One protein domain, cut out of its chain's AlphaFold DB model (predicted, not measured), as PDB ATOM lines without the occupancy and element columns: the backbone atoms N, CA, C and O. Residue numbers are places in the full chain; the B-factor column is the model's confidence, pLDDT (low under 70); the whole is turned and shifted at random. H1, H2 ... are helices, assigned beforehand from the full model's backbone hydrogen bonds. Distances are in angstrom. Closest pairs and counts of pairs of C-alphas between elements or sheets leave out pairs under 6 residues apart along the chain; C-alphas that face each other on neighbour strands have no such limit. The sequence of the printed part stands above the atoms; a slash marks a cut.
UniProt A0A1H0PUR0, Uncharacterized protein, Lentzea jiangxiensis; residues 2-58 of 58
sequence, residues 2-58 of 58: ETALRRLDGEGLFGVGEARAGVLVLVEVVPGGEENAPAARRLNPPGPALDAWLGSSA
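What this domain is: This is residues 2 to 58 of the 58 residues of an uncharacterized protein of Lentzea jiangxiensis (UniProt A0A1H0PUR0). H4 and H3 lie side by side in opposite directions, with H1 set beyond the Leu 43 end of H3 and the small H2 near the Pro 48 end of H4, in a flat arrangement of four short helices. The unnamed stretch of residues 22 to 35 runs from H2 back to the beginning of H3. The printed part has 57 residues with four named helices, H1, H2, H3 and H4 along the chain, and no named strand; its class is all helix. It is compact, with a radius of gyration of the C-alphas of 11.3 A, and spans 30 by 23 by 12 A.

How they stand to each other: Start at H4, residues 48 to 56, and look across to H3, residues 36 to 43: they only just touch, with 3 pairs of C-alphas within 8 A, the closest being Ala 37 and Leu 54 at 7.0 A. They form a helical hairpin, opposite ways at a shallow tilt of 7 degrees. Move on to H1, residues 2 to 10, which touches H3, the closest C-alphas being those of Arg 6 and Leu 43, 5.9 A apart. These two run the same way at a shallow tilt of 34 degrees, only just short of steep. H2, residues 18 to 21, is close to H4 but not clearly touching; their closest C-alphas, of Ala 21 and Ala 49, are 7.0 A apart. H1 and H4 are apart. In H1, H3 and H4 every O i to N i+4 pair is within hydrogen-bond range; H2 is too short for such a pair.

Where its parts are: Find C-alpha 2 at (-45.849, 43.901, -15.180); from there H1 runs 12.3 A to C-alpha 10. H2 covers 5.1 A and H3 10.5 A. H4 runs 12.3 A from C-alpha 48 at (-40.990, 25.698, -6.970) to C-alpha 56 at (-30.182, 30.450, -10.346).

The domain as a whole: The farthest C-alphas, of Gly 17 and Pro 31, are 32.9 A apart. The printed part has no cut, and the link from H2 to H3 is long. Look for pLDDT under 70 at residues 31 to 32 and 57 to 58.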
ATOM      1  N   GLU A   2     -45.402  44.676 -16.353       90.50
ATOM      2  CA  GLU A   2     -45.849  43.901 -15.180       90.50
ATOM      3  C   GLU A   2     -47.377  43.888 -14.978       90.50
ATOM      4  O   GLU A   2     -47.981  42.828 -14.853       90.50
ATOM      5  N   THR A   3     -48.023  45.057 -15.013       92.44
ATOM      6  CA  THR A   3     -49.482  45.176 -14.845       92.44
ATOM      7  C   THR A   3     -50.270  44.389 -15.889       92.44
ATOM      8  O   THR A   3     -51.286  43.786 -15.557       92.44
ATOM      9  N   ALA A   4     -49.807  44.382 -17.142       95.12
ATOM     10  CA  ALA A   4     -50.478  43.652 -18.210       95.12
ATOM     11  C   ALA A   4     -50.389  42.145 -17.957       95.12
ATOM     12  O   ALA A   4     -51.404  41.462 -17.973       95.12
ATOM     13  N   LEU A   5     -49.199  41.645 -17.623       95.38
ATOM     14  CA  LEU A   5     -48.990  40.224 -17.357       95.38
ATOM     15  C   LEU A   5     -49.739  39.746 -16.110       95.38
ATOM     16  O   LEU A   5     -50.376  38.703 -16.161       95.38
ATOM     17  N   ARG A   6     -49.779  40.536 -15.033       93.50
ATOM     18  CA  ARG A   6     -50.625  40.237 -13.863       93.50
ATOM     19  C   ARG A   6     -52.098  40.099 -14.208       93.50
ATOM     20  O   ARG A   6     -52.780  39.247 -13.652       93.50
ATOM     21  N   ARG A   7     -52.592  40.958 -15.098       96.62
ATOM     22  CA  ARG A   7     -53.978  40.883 -15.550       96.62
ATOM     23  C   ARG A   7     -54.229  39.581 -16.307       96.62
ATOM     24  O   ARG A   7     -55.184  38.891 -15.982       96.62
ATOM     25  N   LEU A   8     -53.355  39.228 -17.250       96.62
ATOM     26  CA  LEU A   8     -53.475  37.972 -17.997       96.62
ATOM     27  C   LEU A   8     -53.375  36.744 -17.076       96.62
ATOM     28  O   LEU A   8     -54.081  35.761 -17.282       96.62
ATOM     29  N   ASP A   9     -52.552  36.821 -16.027       95.81
ATOM     30  CA  ASP A   9     -52.449  35.772 -15.012       95.81
ATOM     31  C   ASP A   9     -53.748  35.602 -14.219       95.81
ATOM     32  O   ASP A   9     -54.261  34.494 -14.082       95.81
ATOM     33  N   GLY A  10     -54.337  36.714 -13.767       94.56
ATOM     34  CA  GLY A  10     -55.640  36.712 -13.099       94.56
ATOM     35  C   GLY A  10     -56.789  36.230 -13.993       94.56
ATOM     36  O   GLY A  10     -57.776  35.703 -13.488       94.56
ATOM     37  N   GLU A  11     -56.652  36.370 -15.313       97.19
ATOM     38  CA  GLU A  11     -57.574  35.824 -16.319       97.19
ATOM     39  C   GLU A  11     -57.329  34.320 -16.598       97.19
ATOM     40  O   GLU A  11     -58.105  33.694 -17.319       97.19
ATOM     41  N   GLY A  12     -56.289  33.714 -16.007       96.38
ATOM     42  CA  GLY A  12     -55.980  32.282 -16.106       96.38
ATOM     43  C   GLY A  12     -55.220  31.875 -17.371       96.38
ATOM     44  O   GLY A  12     -55.089  30.683 -17.653       96.38
ATOM     45  N   LEU A  13     -54.697  32.835 -18.141       97.19
ATOM     46  CA  LEU A  13     -53.996  32.569 -19.407       97.19
ATOM     47  C   LEU A  13     -52.672  31.817 -19.225       97.19
ATOM     48  O   LEU A  13     -52.201  31.167 -20.156       97.19
ATOM     49  N   PHE A  14     -52.092  31.872 -18.027       96.00
ATOM     50  CA  PHE A  14     -50.884  31.129 -17.661       96.00
ATOM     51  C   PHE A  14     -51.196  29.842 -16.880       96.00
ATOM     52  O   PHE A  14     -50.322  29.277 -16.224       96.00
ATOM     53  N   GLY A  15     -52.442  29.369 -16.963       96.44
ATOM     54  CA  GLY A  15     -52.935  28.195 -16.257       96.44
ATOM     55  C   GLY A  15     -53.627  28.535 -14.938       96.44
ATOM     56  O   GLY A  15     -53.610  29.667 -14.460       96.44
ATOM     57  N   VAL A  16     -54.241  27.517 -14.335       94.88
ATOM     58  CA  VAL A  16     -54.928  27.589 -13.035       94.88
ATOM     59  C   VAL A  16     -54.535  26.394 -12.164       94.88
ATOM     60  O   VAL A  16     -54.193  25.331 -12.686       94.88
ATOM     61  N   GLY A  17     -54.576  26.558 -10.839       93.44
ATOM     62  CA  GLY A  17     -54.219  25.499  -9.886       93.44
ATOM     63  C   GLY A  17     -52.801  24.960 -10.106       93.44
ATOM     64  O   GLY A  17     -51.864  25.727 -10.312       93.44
ATOM     65  N   GLU A  18     -52.652  23.635 -10.118       93.94
ATOM     66  CA  GLU A  18     -51.357  22.966 -10.323       93.94
ATOM     67  C   GLU A  18     -50.698  23.323 -11.662       93.94
ATOM     68  O   GLU A  18     -49.481  23.484 -11.735       93.94
ATOM     69  N   ALA A  19     -51.489  23.531 -12.722       94.38
ATOM     70  CA  ALA A  19     -50.940  23.934 -14.016       94.38
ATOM     71  C   ALA A  19     -50.250  25.305 -13.935       94.38
ATOM     72  O   ALA A  19     -49.228  25.517 -14.586       94.38
ATOM     73  N   ARG A  20     -50.758  26.215 -13.091       95.69
ATOM     74  CA  ARG A  20     -50.149  27.531 -12.864       95.69
ATOM     75  C   ARG A  20     -48.840  27.441 -12.082       95.69
ATOM     76  O   ARG A  20     -47.940  28.248 -12.321       95.69
ATOM     77  N   ALA A  21     -48.726  26.482 -11.161       94.19
ATOM     78  CA  ALA A  21     -47.537  26.294 -10.329       94.19
ATOM     79  C   ALA A  21     -46.289  25.906 -11.148       94.19
ATOM     80  O   ALA A  21     -45.166  26.180 -10.726       94.19
ATOM     81  N   GLY A  22     -46.485  25.317 -12.334       94.94
ATOM     82  CA  GLY A  22     -45.420  24.974 -13.280       94.94
ATOM     83  C   GLY A  22     -44.989  26.104 -14.224       94.94
ATOM     84  O   GLY A  22     -44.143  25.869 -15.084       94.94
ATOM     85  N   VAL A  23     -45.558  27.308 -14.104       96.00
ATOM     86  CA  VAL A  23     -45.307  28.429 -15.024       96.00
ATOM     87  C   VAL A  23     -44.603  29.580 -14.305       96.00
ATOM     88  O   VAL A  23     -45.030  30.019 -13.239       96.00
ATOM     89  N   LEU A  24     -43.542  30.114 -14.915       95.88
ATOM     90  CA  LEU A  24     -42.846  31.315 -14.452       95.88
ATOM     91  C   LEU A  24     -43.024  32.448 -15.465       95.88
ATOM     92  O   LEU A  24     -42.645  32.320 -16.628       95.88
ATOM     93  N   VAL A  25     -43.582  33.567 -15.013       95.00
ATOM     94  CA  VAL A  25     -43.774  34.780 -15.813       95.00
ATOM     95  C   VAL A  25     -42.673  35.778 -15.472       95.00
ATOM     96  O   VAL A  25     -42.562  36.219 -14.328       95.00
ATOM     97  N   LEU A  26     -41.868  36.155 -16.465       91.12
ATOM     98  CA  LEU A  26     -40.746  37.075 -16.290       91.12
ATOM     99  C   LEU A  26     -41.017  38.427 -16.951       91.12
ATOM    100  O   LEU A  26     -41.620  38.521 -18.020       91.12
ATOM    101  N   VAL A  27     -40.522  39.478 -16.302       87.44
ATOM    102  CA  VAL A  27     -40.311  40.800 -16.893       87.44
ATOM    103  C   VAL A  27     -38.908  41.207 -16.508       87.44
ATOM    104  O   VAL A  27     -38.621  41.357 -15.323       87.44
ATOM    105  N   GLU A  28     -38.057  41.382 -17.509       82.62
ATOM    106  CA  GLU A  28     -36.665  41.755 -17.311       82.62
ATOM    107  C   GLU A  28     -36.397  43.127 -17.925       82.62
ATOM    108  O   GLU A  28     -36.837  43.425 -19.040       82.62
ATOM    109  N   VAL A  29     -35.673  43.962 -17.185       75.62
ATOM    110  CA  VAL A  29     -34.993  45.134 -17.739       75.62
ATOM    111  C   VAL A  29     -33.614  44.680 -18.207       75.62
ATOM    112  O   VAL A  29     -32.934  43.940 -17.500       75.62
ATOM    113  N   VAL A  30     -33.226  45.071 -19.423       77.00
ATOM    114  CA  VAL A  30     -31.956  44.676 -20.047       77.00
ATOM    115  C   VAL A  30     -31.040  45.901 -20.174       77.00
ATOM    116  O   VAL A  30     -31.502  46.924 -20.689       77.00
ATOM    117  N   PRO A  31     -29.748  45.800 -19.789       66.94
ATOM    118  CA  PRO A  31     -29.093  44.624 -19.196       66.94
ATOM    119  C   PRO A  31     -29.607  44.315 -17.779       66.94
ATOM    120  O   PRO A  31     -29.977  45.229 -17.054       66.94
ATOM    121  N   GLY A  32     -29.661  43.020 -17.435       64.44
ATOM    122  CA  GLY A  32     -30.289  42.499 -16.214       64.44
ATOM    123  C   GLY A  32     -29.846  43.223 -14.945       64.44
ATOM    124  O   GLY A  32     -28.654  43.256 -14.645       64.44
ATOM    125  N   GLY A  33     -30.808  43.791 -14.216       70.69
ATOM    126  CA  GLY A  33     -30.589  44.523 -12.969       70.69
ATOM    127  C   GLY A  33     -31.231  43.853 -11.753       70.69
ATOM    128  O   GLY A  33     -32.074  42.956 -11.874       70.69
ATOM    129  N   GLU A  34     -30.846  44.316 -10.561       73.81
ATOM    130  CA  GLU A  34     -31.383  43.855  -9.270       73.81
ATOM    131  C   GLU A  34     -32.916  44.009  -9.177       73.81
ATOM    132  O   GLU A  34     -33.569  43.318  -8.390       73.81
ATOM    133  N   GLU A  35     -33.527  44.856 -10.016       80.56
ATOM    134  CA  GLU A  35     -34.978  45.043 -10.076       80.56
ATOM    135  C   GLU A  35     -35.772  43.824 -10.585       80.56
ATOM    136  O   GLU A  35     -36.982  43.735 -10.330       80.56
ATOM    137  N   ASN A  36     -35.120  42.862 -11.251       87.00
ATOM    138  CA  ASN A  36     -35.796  41.709 -11.853       87.00
ATOM    139  C   ASN A  36     -36.326  40.730 -10.792       87.00
ATOM    140  O   ASN A  36     -37.431  40.199 -10.931       87.00
ATOM    141  N   ALA A  37     -35.604  40.531  -9.684       89.88
ATOM    142  CA  ALA A  37     -36.046  39.626  -8.621       89.88
ATOM    143  C   ALA A  37     -37.324  40.113  -7.901       89.88
ATOM    144  O   ALA A  37     -38.264  39.324  -7.738       89.88
ATOM    145  N   PRO A  38     -37.447  41.400  -7.522       91.00
ATOM    146  CA  PRO A  38     -38.712  41.964  -7.063       91.00
ATOM    147  C   PRO A  38     -39.858  41.823  -8.076       91.00
ATOM    148  O   PRO A  38     -40.985  41.540  -7.665       91.00
ATOM    149  N   ALA A  39     -39.599  42.004  -9.376       90.75
ATOM    150  CA  ALA A  39     -40.617  41.830 -10.416       90.75
ATOM    151  C   ALA A  39     -41.091  40.368 -10.516       90.75
ATOM    152  O   ALA A  39     -42.299  40.117 -10.519       90.75
ATOM    153  N   ALA A  40     -40.167  39.405 -10.487       92.50
ATOM    154  CA  ALA A  40     -40.483  37.977 -10.498       92.50
ATOM    155  C   ALA A  40     -41.373  37.572  -9.310       92.50
ATOM    156  O   ALA A  40     -42.382  36.894  -9.502       92.50
ATOM    157  N   ARG A  41     -41.074  38.060  -8.097       93.50
ATOM    158  CA  ARG A  41     -41.903  37.818  -6.895       93.50
ATOM    159  C   ARG A  41     -43.299  38.427  -6.994       93.50
ATOM    160  O   ARG A  41     -44.248  37.914  -6.418       93.50
ATOM    161  N   ARG A  42     -43.421  39.558  -7.685       93.12
ATOM    162  CA  ARG A  42     -44.680  40.287  -7.847       93.12
ATOM    163  C   ARG A  42     -45.608  39.643  -8.877       93.12
ATOM    164  O   ARG A  42     -46.826  39.764  -8.731       93.12
ATOM    165  N   LEU A  43     -45.046  39.019  -9.907       94.25
ATOM    166  CA  LEU A  43     -45.780  38.421 -11.025       94.25
ATOM    167  C   LEU A  43     -46.174  36.963 -10.812       94.25
ATOM    168  O   LEU A  43     -47.023  36.466 -11.543       94.25
ATOM    169  N   ASN A  44     -45.550  36.276  -9.858       95.12
ATOM    170  CA  ASN A  44     -45.716  34.841  -9.688       95.12
ATOM    171  C   ASN A  44     -46.168  34.498  -8.272       95.12
ATOM    172  O   ASN A  44     -45.714  35.136  -7.318       95.12
ATOM    173  N   PRO A  45     -47.030  33.480  -8.111       93.38
ATOM    174  CA  PRO A  45     -47.290  32.923  -6.797       93.38
ATOM    175  C   PRO A  45     -46.001  32.299  -6.225       93.38
ATOM    176  O   PRO A  45     -45.130  31.868  -6.988       93.38
ATOM    177  N   PRO A  46     -45.874  32.209  -4.888       93.94
ATOM    178  CA  PRO A  46     -44.832  31.401  -4.263       93.94
ATOM    179  C   PRO A  46     -44.910  29.950  -4.751       93.94
ATOM    180  O   PRO A  46     -46.005  29.391  -4.845       93.94
ATOM    181  N   GLY A  47     -43.764  29.336  -5.048       94.12
ATOM    182  CA  GLY A  47     -43.724  27.961  -5.531       94.12
ATOM    183  C   GLY A  47     -42.397  27.568  -6.181       94.12
ATOM    184  O   GLY A  47     -41.525  28.417  -6.392       94.12
ATOM    185  N   PRO A  48     -42.263  26.285  -6.560       94.94
ATOM    186  CA  PRO A  48     -40.990  25.698  -6.970       94.94
ATOM    187  C   PRO A  48     -40.373  26.376  -8.200       94.94
ATOM    188  O   PRO A  48     -39.154  26.485  -8.285       94.94
ATOM    189  N   ALA A  49     -41.191  26.878  -9.133       94.94
ATOM    190  CA  ALA A  49     -40.701  27.588 -10.312       94.94
ATOM    191  C   ALA A  49     -40.022  28.926  -9.959       94.94
ATOM    192  O   ALA A  49     -38.977  29.259 -10.520       94.94
ATOM    193  N   LEU A  50     -40.590  29.679  -9.009       95.31
ATOM    194  CA  LEU A  50     -40.016  30.944  -8.547       95.31
ATOM    195  C   LEU A  50     -38.753  30.704  -7.709       95.31
ATOM    196  O   LEU A  50     -37.763  31.409  -7.894       95.31
ATOM    197  N   ASP A  51     -38.773  29.695  -6.836       94.94
ATOM    198  CA  ASP A  51     -37.628  29.340  -5.991       94.94
ATOM    199  C   ASP A  51     -36.423  28.895  -6.830       94.94
ATOM    200  O   ASP A  51     -35.303  29.353  -6.599       94.94
ATOM    201  N   ALA A  52     -36.656  28.060  -7.849       94.25
ATOM    202  CA  ALA A  52     -35.610  27.604  -8.759       94.25
ATOM    203  C   ALA A  52     -34.957  28.769  -9.512       94.25
ATOM    204  O   ALA A  52     -33.731  28.841  -9.592       94.25
ATOM    205  N   TRP A  53     -35.762  29.706 -10.025       91.81
ATOM    206  CA  TRP A  53     -35.234  30.869 -10.734       91.81
ATOM    207  C   TRP A  53     -34.441  31.785  -9.799       91.81
ATOM    208  O   TRP A  53     -33.296  32.108 -10.101       91.81
ATOM    209  N   LEU A  54     -34.978  32.123  -8.621       90.81
ATOM    210  CA  LEU A  54     -34.277  32.962  -7.639       90.81
ATOM    211  C   LEU A  54     -32.957  32.341  -7.156       90.81
ATOM    212  O   LEU A  54     -32.025  33.082  -6.858       90.81
ATOM    213  N   GLY A  55     -32.873  31.010  -7.086       88.44
ATOM    214  CA  GLY A  55     -31.637  30.294  -6.764       88.44
ATOM    215  C   GLY A  55     -30.618  30.248  -7.909       88.44
ATOM    216  O   GLY A  55     -29.433  30.068  -7.646       88.44
ATOM    217  N   SER A  56     -31.055  30.418  -9.161       76.19
ATOM    218  CA  SER A  56     -30.182  30.450 -10.346       76.19
ATOM    219  C   SER A  56     -29.599  31.832 -10.657       76.19
ATOM    220  O   SER A  56     -28.630  31.929 -11.405       76.19
ATOM    221  N   SER A  57     -30.184  32.886 -10.086       62.66
ATOM    222  CA  SER A  57     -29.814  34.287 -10.319       62.66
ATOM    223  C   SER A  57     -28.754  34.825  -9.344       62.66
ATOM    224  O   SER A  57     -28.576  36.043  -9.277       62.66
ATOM    225  N   ALA A  58     -28.113  33.951  -8.558       51.25
ATOM    226  CA  ALA A  58     -27.061  34.285  -7.591       51.25
ATOM    227  C   ALA A  58     -25.652  34.132  -8.182       51.25
ATOM    228  O   ALA A  58     -25.439  33.183  -8.970       51.25
TER     229      ALA A  58